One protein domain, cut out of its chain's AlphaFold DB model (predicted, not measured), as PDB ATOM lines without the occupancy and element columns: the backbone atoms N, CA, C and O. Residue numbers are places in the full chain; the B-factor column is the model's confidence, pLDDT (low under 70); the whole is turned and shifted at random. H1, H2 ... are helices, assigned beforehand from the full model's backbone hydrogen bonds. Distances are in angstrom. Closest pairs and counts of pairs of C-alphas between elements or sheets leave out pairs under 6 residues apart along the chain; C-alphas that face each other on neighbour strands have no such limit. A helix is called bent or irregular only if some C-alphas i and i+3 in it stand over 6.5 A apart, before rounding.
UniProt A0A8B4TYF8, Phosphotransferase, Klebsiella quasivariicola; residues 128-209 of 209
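What this domain is: This is residues 128 to 209 of the 209 residues of the protein "Phosphotransferase" of Klebsiella quasivariicola (UniProt A0A8B4TYF8). Two long helices, H2 and H3, lie side by side and run opposite ways, and a shorter helix, H1, crosses H2 slantwise, so that the three form an up-and-down bundle, each helix running against the one before it. H2 kinks near its end, residues 172 to 183 loop from there to the start of H3, and residues 206 to 209 trail beyond the far end of H3. The printed part has 82 residues with three named helices, in the order H1, H2, H3, and no named strand; its class is all helix. It is compact, with a radius of gyration of the C-alphas of 13.1 A, and its C-alphas span 47 by 21 by 18 A.

Where its parts are: H2, the longest helix by residues, holds residues 149 to 171 and measures 30.3 A from first to last C-alpha; C-alpha 149 is at (-14.232, -13.132, -31.495). H2 is irregular: C-alphas 164 and 167 are 8.6 A apart, and it has a kink of 90 degrees near residue 165. H3, residues 184 to 205, measures 31.6 A and ends with C-alpha 205 at (-21.531, -17.473, -23.254). H1, residues 128 to 143, measures 22.6 A and begins with C-alpha 128 at (-16.685, 3.067, -47.263).

How they stand to each other: H2 and H3 touch and form a helical hairpin, at a shallow tilt of 9 degrees, opposite ways; their closest C-alphas are those of Ile 159 and Leu 188, 6.1 A apart. H1 and H2 also touch and form a helical hairpin, at a steep tilt of 44 degrees, opposite ways; their closest C-alphas, those of His 134 and Arg 154, are 5.9 A apart. H1 and H3 only just touch, with 3 pairs of C-alphas within 8 A, at a steep tilt of 45 degrees, the same way. H1 touches H3 with residue 142 alone and H3 touches H1 with residues 194 to 198 alone; their closest C-alphas are those of Leu 142 and Ala 198, 6.6 A apart. The helix packing is mostly crossed, but only just: of the 3 pairs of helices, 1 is at a shallow tilt. In H1 and H3 every O i to N i+4 pair is within hydrogen-bond range; in H2 17 of 19 are.

The domain as a whole: The two C-alphas farthest apart are those of Asp 171 and Gly 209, 47.3 A apart. The printed part has no cut and ends at residue 209, the chain's last residue. The link from H1 to H2 is tight, with 5 residues between them, and the link from H2 to H3 is long, with 12. Mean pLDDT of the printed part is 94.3; residues 206 to 209 are under 70.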
ATOM      1  N   VAL A 128     -15.374   2.617 -47.760       97.75
ATOM      2  CA  VAL A 128     -16.685   3.067 -47.263       97.75
ATOM      3  C   VAL A 128     -17.656   1.898 -47.092       97.75
ATOM      4  O   VAL A 128     -18.321   1.792 -46.064       97.75
ATOM      5  N   GLU A 129     -17.740   0.994 -48.070       98.12
ATOM      6  CA  GLU A 129     -18.646  -0.156 -47.988       98.12
ATOM      7  C   GLU A 129     -18.159  -1.226 -46.997       98.12
ATOM      8  O   GLU A 129     -18.993  -1.851 -46.340       98.12
ATOM      9  N   ALA A 130     -16.840  -1.384 -46.818       97.81
ATOM     10  CA  ALA A 130     -16.256  -2.214 -45.763       97.81
ATOM     11  C   ALA A 130     -16.620  -1.667 -44.383       97.81
ATOM     12  O   ALA A 130     -17.082  -2.412 -43.519       97.81
ATOM     13  N   PHE A 131     -16.471  -0.350 -44.198       98.12
ATOM     14  CA  PHE A 131     -16.854   0.321 -42.962       98.12
ATOM     15  C   PHE A 131     -18.330   0.120 -42.653       98.12
ATOM     16  O   PHE A 131     -18.668  -0.390 -41.587       98.12
ATOM     17  N   ARG A 132     -19.204   0.421 -43.617       97.62
ATOM     18  CA  ARG A 132     -20.650   0.221 -43.486       97.62
ATOM     19  C   ARG A 132     -21.001  -1.223 -43.124       97.62
ATOM     20  O   ARG A 132     -21.764  -1.445 -42.189       97.62
ATOM     21  N   SER A 133     -20.402  -2.193 -43.811       97.25
ATOM     22  CA  SER A 133     -20.629  -3.622 -43.568       97.25
ATOM     23  C   SER A 133     -20.214  -4.046 -42.159       97.25
ATOM     24  O   SER A 133     -20.975  -4.720 -41.471       97.25
ATOM     25  N   HIS A 134     -19.037  -3.625 -41.692       97.81
ATOM     26  CA  HIS A 134     -18.589  -3.956 -40.340       97.81
ATOM     27  C   HIS A 134     -19.436  -3.284 -39.263       97.81
ATOM     28  O   HIS A 134     -19.743  -3.933 -38.269       97.81
ATOM     29  N   VAL A 135     -19.852  -2.031 -39.462       97.81
ATOM     30  CA  VAL A 135     -20.774  -1.352 -38.544       97.81
ATOM     31  C   VAL A 135     -22.095  -2.113 -38.436       97.81
ATOM     32  O   VAL A 135     -22.507  -2.422 -37.324       97.81
ATOM     33  N   LEU A 136     -22.723  -2.463 -39.563       96.31
ATOM     34  CA  LEU A 136     -23.997  -3.189 -39.577       96.31
ATOM     35  C   LEU A 136     -23.919  -4.526 -38.827       96.31
ATOM     36  O   LEU A 136     -24.773  -4.804 -37.990       96.31
ATOM     37  N   ASP A 137     -22.879  -5.322 -39.081       95.25
ATOM     38  CA  ASP A 137     -22.699  -6.608 -38.399       95.25
ATOM     39  C   ASP A 137     -22.395  -6.442 -36.897       95.25
ATOM     40  O   ASP A 137     -22.819  -7.270 -36.098       95.25
ATOM     41  N   ILE A 138     -21.689  -5.379 -36.486       97.25
ATOM     42  CA  ILE A 138     -21.467  -5.080 -35.059       97.25
ATOM     43  C   ILE A 138     -22.793  -4.772 -34.357       97.25
ATOM     44  O   ILE A 138     -23.026  -5.289 -33.265       97.25
ATOM     45  N   GLU A 139     -23.643  -3.925 -34.949       96.88
ATOM     46  CA  GLU A 139     -24.934  -3.584 -34.338       96.88
ATOM     47  C   GLU A 139     -25.845  -4.814 -34.233       96.88
ATOM     48  O   GLU A 139     -26.472  -5.022 -33.195       96.88
ATOM     49  N   ASP A 140     -25.872  -5.653 -35.272       93.75
ATOM     50  CA  ASP A 140     -26.650  -6.895 -35.300       93.75
ATOM     51  C   ASP A 140     -26.160  -7.892 -34.232       93.75
ATOM     52  O   ASP A 140     -26.959  -8.365 -33.419       93.75
ATOM     53  N   ASP A 141     -24.842  -8.121 -34.139       94.81
ATOM     54  CA  ASP A 141     -24.229  -9.009 -33.141       94.81
ATOM     55  C   ASP A 141     -24.495  -8.547 -31.696       94.81
ATOM     56  O   ASP A 141     -24.694  -9.362 -30.787       94.81
ATOM     57  N   LEU A 142     -24.462  -7.232 -31.453       96.50
ATOM     58  CA  LEU A 142     -24.726  -6.646 -30.138       96.50
ATOM     59  C   LEU A 142     -26.207  -6.727 -29.770       96.50
ATOM     60  O   LEU A 142     -26.530  -7.068 -28.631       96.50
ATOM     61  N   HIS A 143     -27.099  -6.428 -30.717       94.56
ATOM     62  CA  HIS A 143     -28.541  -6.488 -30.503       94.56
ATOM     63  C   HIS A 143     -29.006  -7.923 -30.224       94.56
ATOM     64  O   HIS A 143     -29.746  -8.159 -29.267       94.56
ATOM     65  N   GLY A 144     -28.517  -8.886 -31.011       92.62
ATOM     66  CA  GLY A 144     -28.820 -10.309 -30.857       92.62
ATOM     67  C   GLY A 144     -28.064 -11.007 -29.721       92.62
ATOM     68  O   GLY A 144     -28.313 -12.183 -29.466       92.62
ATOM     69  N   GLN A 145     -27.138 -10.316 -29.044       94.88
ATOM     70  CA  GLN A 145     -26.214 -10.896 -28.056       94.88
ATOM     71  C   GLN A 145     -25.424 -12.105 -28.598       94.88
ATOM     72  O   GLN A 145     -24.990 -12.973 -27.842       94.88
ATOM     73  N   SER A 146     -25.201 -12.152 -29.911       91.81
ATOM     74  CA  SER A 146     -24.538 -13.238 -30.642       91.81
ATOM     75  C   SER A 146     -23.051 -12.963 -30.887       91.81
ATOM     76  O   SER A 146     -22.452 -13.507 -31.814       91.81
ATOM     77  N   CYS A 147     -22.446 -12.103 -30.065       95.25
ATOM     78  CA  CYS A 147     -21.066 -11.657 -30.226       95.25
ATOM     79  C   CYS A 147     -20.070 -12.825 -30.256       95.25
ATOM     80  O   CYS A 147     -20.090 -13.721 -29.413       95.25
ATOM     81  N   THR A 148     -19.129 -12.757 -31.196       93.69
ATOM     82  CA  THR A 148     -18.026 -13.711 -31.359       93.69
ATOM     83  C   THR A 148     -16.673 -12.993 -31.282       93.69
ATOM     84  O   THR A 148     -16.599 -11.765 -31.211       93.69
ATOM     85  N   LEU A 149     -15.563 -13.741 -31.340       95.44
ATOM     86  CA  LEU A 149     -14.232 -13.132 -31.495       95.44
ATOM     87  C   LEU A 149     -14.132 -12.276 -32.768       95.44
ATOM     88  O   LEU A 149     -13.434 -11.263 -32.769       95.44
ATOM     89  N   LEU A 150     -14.871 -12.637 -33.825       95.19
ATOM     90  CA  LEU A 150     -14.942 -11.840 -35.047       95.19
ATOM     91  C   LEU A 150     -15.606 -10.480 -34.789       95.19
ATOM     92  O   LEU A 150     -15.153  -9.476 -35.330       95.19
ATOM     93  N   THR A 151     -16.619 -10.413 -33.921       97.12
ATOM     94  CA  THR A 151     -17.251  -9.145 -33.522       97.12
ATOM     95  C   THR A 151     -16.231  -8.198 -32.886       97.12
ATOM     96  O   THR A 151     -16.165  -7.029 -33.259       97.12
ATOM     97  N   LEU A 152     -15.365  -8.697 -31.993       98.00
ATOM     98  CA  LEU A 152     -14.287  -7.886 -31.407       98.00
ATOM     99  C   LEU A 152     -13.298  -7.391 -32.467       98.00
ATOM    100  O   LEU A 152     -12.948  -6.214 -32.466       98.00
ATOM    101  N   GLN A 153     -12.896  -8.262 -33.397       97.62
ATOM    102  CA  GLN A 153     -11.995  -7.894 -34.492       97.62
ATOM    103  C   GLN A 153     -12.596  -6.798 -35.387       97.62
ATOM    104  O   GLN A 153     -11.889  -5.870 -35.779       97.62
ATOM    105  N   ARG A 154     -13.901  -6.865 -35.679       98.06
ATOM    106  CA  ARG A 154     -14.616  -5.822 -36.430       98.06
ATOM    107  C   ARG A 154     -14.635  -4.498 -35.677       98.06
ATOM    108  O   ARG A 154     -14.375  -3.466 -36.286       98.06
ATOM    109  N   ILE A 155     -14.914  -4.520 -34.371       98.56
ATOM    110  CA  ILE A 155     -14.917  -3.306 -33.542       98.56
ATOM    111  C   ILE A 155     -13.530  -2.661 -33.538       98.56
ATOM    112  O   ILE A 155     -13.422  -1.461 -33.775       98.56
ATOM    113  N   ASP A 156     -12.476  -3.452 -33.337       98.44
ATOM    114  CA  ASP A 156     -11.095  -2.960 -33.348       98.44
ATOM    115  C   ASP A 156     -10.720  -2.363 -34.712       98.44
ATOM    116  O   ASP A 156     -10.116  -1.292 -34.787       98.44
ATOM    117  N   TRP A 157     -11.152  -2.998 -35.804       97.94
ATOM    118  CA  TRP A 157     -10.965  -2.463 -37.151       97.94
ATOM    119  C   TRP A 157     -11.717  -1.139 -37.362       97.94
ATOM    120  O   TRP A 157     -11.131  -0.182 -37.870       97.94
ATOM    121  N   VAL A 158     -12.983  -1.043 -36.931       98.50
ATOM    122  CA  VAL A 158     -13.799   0.182 -37.035       98.50
ATOM    123  C   VAL A 158     -13.186   1.322 -36.220       98.50
ATOM    124  O   VAL A 158     -13.117   2.444 -36.718       98.50
ATOM    125  N   ILE A 159     -12.683   1.045 -35.012       98.69
ATOM    126  CA  ILE A 159     -11.939   2.020 -34.201       98.69
ATOM    127  C   ILE A 159     -10.727   2.533 -34.981       98.69
ATOM    128  O   ILE A 159     -10.598   3.741 -35.156       98.69
ATOM    129  N   GLY A 160      -9.899   1.643 -35.537       98.38
ATOM    130  CA  GLY A 160      -8.730   2.048 -36.323       98.38
ATOM    131  C   GLY A 160      -9.089   2.900 -37.549       98.38
ATOM    132  O   GLY A 160      -8.419   3.893 -37.836       98.38
ATOM    133  N   GLN A 161     -10.184   2.572 -38.245       98.19
ATOM    134  CA  GLN A 161     -10.683   3.390 -39.356       98.19
ATOM    135  C   GLN A 161     -11.150   4.776 -38.899       98.19
ATOM    136  O   GLN A 161     -10.870   5.773 -39.563       98.19
ATOM    137  N   LEU A 162     -11.831   4.863 -37.757       98.50
ATOM    138  CA  LEU A 162     -12.241   6.140 -37.187       98.50
ATOM    139  C   LEU A 162     -11.037   6.966 -36.736       98.50
ATOM    140  O   LEU A 162     -11.026   8.169 -36.956       98.50
ATOM    141  N   GLU A 163     -10.003   6.368 -36.154       98.38
ATOM    142  CA  GLU A 163      -8.791   7.090 -35.747       98.38
ATOM    143  C   GLU A 163      -8.050   7.693 -36.948       98.38
ATOM    144  O   GLU A 163      -7.659   8.860 -36.917       98.38
ATOM    145  N   GLN A 164      -7.892   6.917 -38.022       97.88
ATOM    146  CA  GLN A 164      -7.015   7.270 -39.143       97.88
ATOM    147  C   GLN A 164      -7.743   7.986 -40.289       97.88
ATOM    148  O   GLN A 164      -7.143   8.792 -41.003       97.88
ATOM    149  N   HIS A 165      -9.032   7.700 -40.482       97.75
ATOM    150  CA  HIS A 165      -9.766   8.050 -41.701       97.75
ATOM    151  C   HIS A 165     -11.147   8.667 -41.443       97.75
ATOM    152  O   HIS A 165     -11.948   8.755 -42.371       97.75
ATOM    153  N   TYR A 166     -11.430   9.166 -40.232       98.31
ATOM    154  CA  TYR A 166     -12.738   9.749 -39.890       98.31
ATOM    155  C   TYR A 166     -13.255  10.770 -40.908       98.31
ATOM    156  O   TYR A 166     -14.394  10.652 -41.346       98.31
ATOM    157  N   ARG A 167     -12.430  11.753 -41.303       97.75
ATOM    158  CA  ARG A 167     -12.860  12.794 -42.257       97.75
ATOM    159  C   ARG A 167     -13.299  12.192 -43.586       97.75
ATOM    160  O   ARG A 167     -14.377  12.498 -44.060       97.75
ATOM    161  N   PHE A 168     -12.500  11.273 -44.121       97.88
ATOM    162  CA  PHE A 168     -12.829  10.560 -45.350       97.88
ATOM    163  C   PHE A 168     -14.151   9.783 -45.225       97.88
ATOM    164  O   PHE A 168     -15.004   9.881 -46.100       97.88
ATOM    165  N   ILE A 169     -14.350   9.055 -44.123       97.62
ATOM    166  CA  ILE A 169     -15.579   8.284 -43.882       97.62
ATOM    167  C   ILE A 169     -16.792   9.214 -43.773       97.62
ATOM    168  O   ILE A 169     -17.845   8.904 -44.324       97.62
ATOM    169  N   ALA A 170     -16.653  10.348 -43.084       97.19
ATOM    170  CA  ALA A 170     -17.713  11.342 -42.954       97.19
ATOM    171  C   ALA A 170     -18.072  11.970 -44.308       97.19
ATOM    172  O   ALA A 170     -19.246  11.985 -44.678       97.19
ATOM    173  N   ASP A 171     -17.070  12.422 -45.064       96.75
ATOM    174  CA  ASP A 171     -17.252  13.116 -46.343       96.75
ATOM    175  C   ASP A 171     -17.865  12.202 -47.422       96.75
ATOM    176  O   ASP A 171     -18.638  12.659 -48.262       96.75
ATOM    177  N   GLU A 172     -17.574  10.899 -47.381       95.50
ATOM    178  CA  GLU A 172     -18.128   9.903 -48.310       95.50
ATOM    179  C   GLU A 172     -19.473   9.301 -47.851       95.50
ATOM    180  O   GLU A 172     -19.977   8.350 -48.461       95.50
ATOM    181  N   GLY A 173     -20.068   9.824 -46.771       93.94
ATOM    182  CA  GLY A 173     -21.363   9.363 -46.258       93.94
ATOM    183  C   GLY A 173     -21.320   7.976 -45.607       93.94
ATOM    184  O   GLY A 173     -22.319   7.263 -45.591       93.94
ATOM    185  N   GLY A 174     -20.163   7.567 -45.084       94.81
ATOM    186  CA  GLY A 174     -19.986   6.315 -44.347       94.81
ATOM    187  C   GLY A 174     -20.470   6.366 -42.893       94.81
ATOM    188  O   GLY A 174     -20.463   5.336 -42.223       94.81
ATOM    189  N   LEU A 175     -20.892   7.533 -42.393       97.00
ATOM    190  CA  LEU A 175     -21.538   7.692 -41.086       97.00
ATOM    191  C   LEU A 175     -23.060   7.700 -41.272       97.00
ATOM    192  O   LEU A 175     -23.610   8.662 -41.795       97.00
ATOM    193  N   PHE A 176     -23.729   6.628 -40.854       94.69
ATOM    194  CA  PHE A 176     -25.157   6.386 -41.072       94.69
ATOM    195  C   PHE A 176     -25.820   5.868 -39.786       94.69
ATOM    196  O   PHE A 176     -25.124   5.422 -38.866       94.69
ATOM    197  N   TYR A 177     -27.154   5.935 -39.722       94.69
ATOM    198  CA  TYR A 177     -27.953   5.615 -38.529       94.69
ATOM    199  C   TYR A 177     -27.373   6.278 -37.268       94.69
ATOM    200  O   TYR A 177     -27.078   7.469 -37.266       94.69
ATOM    201  N   ASP A 178     -27.139   5.506 -36.208       93.75
ATOM    202  CA  ASP A 178     -26.621   5.993 -34.933       93.75
ATOM    203  C   ASP A 178     -25.244   6.658 -35.034       93.75
ATOM    204  O   ASP A 178     -24.839   7.335 -34.090       93.75
ATOM    205  N   ASN A 179     -24.496   6.478 -36.124       97.06
ATOM    206  CA  ASN A 179     -23.210   7.145 -36.317       97.06
ATOM    207  C   ASN A 179     -23.333   8.527 -36.971       97.06
ATOM    208  O   ASN A 179     -22.377   9.305 -36.921       97.06
ATOM    209  N   GLU A 180     -24.475   8.837 -37.583       96.44
ATOM    210  CA  GLU A 180     -24.693  10.082 -38.313       96.44
ATOM    211  C   GLU A 180     -24.546  11.308 -37.393       96.44
ATOM    212  O   GLU A 180     -24.983  11.322 -36.242       96.44
ATOM    213  N   GLY A 181     -23.856  12.342 -37.886       95.62
ATOM    214  CA  GLY A 181     -23.645  13.600 -37.161       95.62
ATOM    215  C   GLY A 181     -22.715  13.531 -35.939       95.62
ATOM    216  O   GLY A 181     -22.427  14.567 -35.338       95.62
ATOM    217  N   LYS A 182     -22.206  12.352 -35.556       97.88
ATOM    218  CA  LYS A 182     -21.295  12.217 -34.410       97.88
ATOM    219  C   LYS A 182     -19.872  12.660 -34.754       97.88
ATOM    220  O   LYS A 182     -19.339  12.383 -35.830       97.88
ATOM    221  N   SER A 183     -19.221  13.306 -33.786       98.31
ATOM    222  CA  SER A 183     -17.796  13.637 -33.873       98.31
ATOM    223  C   SER A 183     -16.923  12.382 -33.789       98.31
ATOM    224  O   SER A 183     -17.334  11.366 -33.223       98.31
ATOM    225  N   GLN A 184     -15.682  12.473 -34.278       98.50
ATOM    226  CA  GLN A 184     -14.694  11.394 -34.167       98.50
ATOM    227  C   GLN A 184     -14.566  10.890 -32.721       98.50
ATOM    228  O   GLN A 184     -14.683   9.695 -32.469       98.50
ATOM    229  N   GLN A 185     -14.419  11.801 -31.753       98.50
ATOM    230  CA  GLN A 185     -14.275  11.447 -30.339       98.50
ATOM    231  C   GLN A 185     -15.516  10.739 -29.773       98.50
ATOM    232  O   GLN A 185     -15.387   9.799 -28.982       98.50
ATOM    233  N   ALA A 186     -16.716  11.171 -30.170       98.50
ATOM    234  CA  ALA A 186     -17.963  10.545 -29.739       98.50
ATOM    235  C   ALA A 186     -18.097   9.120 -30.300       98.50
ATOM    236  O   ALA A 186     -18.490   8.210 -29.567       98.50
ATOM    237  N   LEU A 187     -17.713   8.906 -31.563       98.62
ATOM    238  CA  LEU A 187     -17.697   7.579 -32.179       98.62
ATOM    239  C   LEU A 187     -16.667   6.663 -31.515       98.62
ATOM    240  O   LEU A 187     -17.027   5.558 -31.122       98.62
ATOM    241  N   LEU A 188     -15.431   7.125 -31.304       98.75
ATOM    242  CA  LEU A 188     -14.396   6.335 -30.623       98.75
ATOM    243  C   LEU A 188     -14.837   5.911 -29.218       98.75
ATOM    244  O   LEU A 188     -14.681   4.752 -28.834       98.75
ATOM    245  N   SER A 189     -15.471   6.820 -28.475       98.50
ATOM    246  CA  SER A 189     -16.014   6.516 -27.147       98.50
ATOM    247  C   SER A 189     -17.157   5.494 -27.218       98.50
ATOM    248  O   SER A 189     -17.204   4.563 -26.416       98.50
ATOM    249  N   SER A 190     -18.055   5.626 -28.201       98.38
ATOM    250  CA  SER A 190     -19.156   4.682 -28.422       98.38
ATOM    251  C   SER A 190     -18.650   3.287 -28.802       98.38
ATOM    252  O   SER A 190     -19.086   2.301 -28.212       98.38
ATOM    253  N   TYR A 191     -17.685   3.181 -29.718       98.56
ATOM    254  CA  TYR A 191     -17.121   1.890 -30.117       98.56
ATOM    255  C   TYR A 191     -16.278   1.246 -29.011       98.56
ATOM    256  O   TYR A 191     -16.322   0.026 -28.855       98.56
ATOM    257  N   ALA A 192     -15.601   2.030 -28.165       98.38
ATOM    258  CA  ALA A 192     -14.949   1.503 -26.967       98.38
ATOM    259  C   ALA A 192     -15.959   0.871 -25.989       98.38
ATOM    260  O   ALA A 192     -15.697  -0.196 -25.428       98.38
ATOM    261  N   GLN A 193     -17.139   1.480 -25.815       98.31
ATOM    262  CA  GLN A 193     -18.223   0.905 -25.007       98.31
ATOM    263  C   GLN A 193     -18.799  -0.366 -25.646       98.31
ATOM    264  O   GLN A 193     -18.935  -1.381 -24.961       98.31
ATOM    265  N   LYS A 194     -19.063  -0.347 -26.960       98.44
ATOM    266  CA  LYS A 194     -19.507  -1.522 -27.732       98.44
ATOM    267  C   LYS A 194     -18.531  -2.689 -27.590       98.44
ATOM    268  O   LYS A 194     -18.947  -3.822 -27.363       98.44
ATOM    269  N   ARG A 195     -17.224  -2.407 -27.613       98.38
ATOM    270  CA  ARG A 195     -16.175  -3.406 -27.374       98.38
ATOM    271  C   ARG A 195     -16.304  -4.060 -26.000       98.38
ATOM    272  O   ARG A 195     -16.281  -5.284 -25.906       98.38
ATOM    273  N   GLN A 196     -16.463  -3.260 -24.943       97.81
ATOM    274  CA  GLN A 196     -16.644  -3.776 -23.579       97.81
ATOM    275  C   GLN A 196     -17.921  -4.615 -23.455       97.81
ATOM    276  O   GLN A 196     -17.916  -5.646 -22.784       97.81
ATOM    277  N   GLN A 197     -19.009  -4.198 -24.104       97.62
ATOM    278  CA  GLN A 197     -20.262  -4.949 -24.124       97.62
ATOM    279  C   GLN A 197     -20.098  -6.306 -24.824       97.62
ATOM    280  O   GLN A 197     -20.456  -7.329 -24.243       97.62
ATOM    281  N   ALA A 198     -19.480  -6.334 -26.006       97.44
ATOM    282  CA  ALA A 198     -19.201  -7.570 -26.736       97.44
ATOM    283  C   ALA A 198     -18.327  -8.543 -25.919       97.44
ATOM    284  O   ALA A 198     -18.588  -9.745 -25.894       97.44
ATOM    285  N   GLN A 199     -17.332  -8.030 -25.179       96.62
ATOM    286  CA  GLN A 199     -16.518  -8.848 -24.270       96.62
ATOM    287  C   GLN A 199     -17.349  -9.500 -23.155       96.62
ATOM    288  O   GLN A 199     -17.117 -10.664 -22.833       96.62
ATOM    289  N   ARG A 200     -18.329  -8.788 -22.584       95.44
ATOM    290  CA  ARG A 200     -19.220  -9.352 -21.553       95.44
ATOM    291  C   ARG A 200     -20.098 -10.466 -22.119       95.44
ATOM    292  O   ARG A 200     -20.221 -11.507 -21.482       95.44
ATOM    293  N   TYR A 201     -20.662 -10.290 -23.315       95.12
ATOM    294  CA  TYR A 201     -21.462 -11.341 -23.955       95.12
ATOM    295  C   TYR A 201     -20.643 -12.606 -24.232       95.12
ATOM    296  O   TYR A 201     -21.103 -13.706 -23.933       95.12
ATOM    297  N   LEU A 202     -19.392 -12.459 -24.675       90.75
ATOM    298  CA  LEU A 202     -18.468 -13.583 -24.851       90.75
ATOM    299  C   LEU A 202     -18.163 -14.327 -23.540       90.75
ATOM    300  O   LEU A 202     -18.130 -15.558 -23.516       90.75
ATOM    301  N   GLN A 203     -17.946 -13.597 -22.443       87.94
ATOM    302  CA  GLN A 203     -17.679 -14.189 -21.126       87.94
ATOM    303  C   GLN A 203     -18.898 -14.944 -20.585       87.94
ATOM    304  O   GLN A 203     -18.763 -16.065 -20.090       87.94
ATOM    305  N   ASN A 204     -20.091 -14.368 -20.743       83.25
ATOM    306  CA  ASN A 204     -21.342 -14.987 -20.317       83.25
ATOM    307  C   ASN A 204     -21.645 -16.262 -21.115       83.25
ATOM    308  O   ASN A 204     -22.039 -17.263 -20.529       83.25
ATOM    309  N   ALA A 205     -21.388 -16.273 -22.427       76.56
ATOM    310  CA  ALA A 205     -21.531 -17.473 -23.254       76.56
ATOM    311  C   ALA A 205     -20.531 -18.590 -22.888       76.56
ATOM    312  O   ALA A 205     -20.792 -19.764 -23.140       76.56
ATOM    313  N   SER A 206     -19.390 -18.236 -22.282       64.62
ATOM    314  CA  SER A 206     -18.337 -19.180 -21.876       64.62
ATOM    315  C   SER A 206     -18.538 -19.764 -20.472       64.62
ATOM    316  O   SER A 206     -17.768 -20.631 -20.062       64.62
ATOM    317  N   THR A 207     -19.547 -19.298 -19.730       55.47
ATOM    318  CA  THR A 207     -19.843 -19.754 -18.367       55.47
ATOM    319  C   THR A 207     -21.218 -20.426 -18.375       55.47
ATOM    320  O   THR A 207     -22.226 -19.729 -18.263       55.47
ATOM    321  N   PRO A 208     -21.309 -21.759 -18.559       50.09
ATOM    322  CA  PRO A 208     -22.584 -22.443 -18.408       50.09
ATOM    323  C   PRO A 208     -23.012 -22.337 -16.940       50.09
ATOM    324  O   PRO A 208     -22.219 -22.646 -16.047       50.09
ATOM    325  N   GLY A 209     -24.231 -21.843 -16.714       51.47
ATOM    326  CA  GLY A 209     -24.889 -21.881 -15.405       51.47
ATOM    327  C   GLY A 209     -25.265 -23.293 -14.977       51.47
ATOM    328  O   GLY A 209     -25.375 -24.174 -15.861       51.47
TER     329      GLY A 209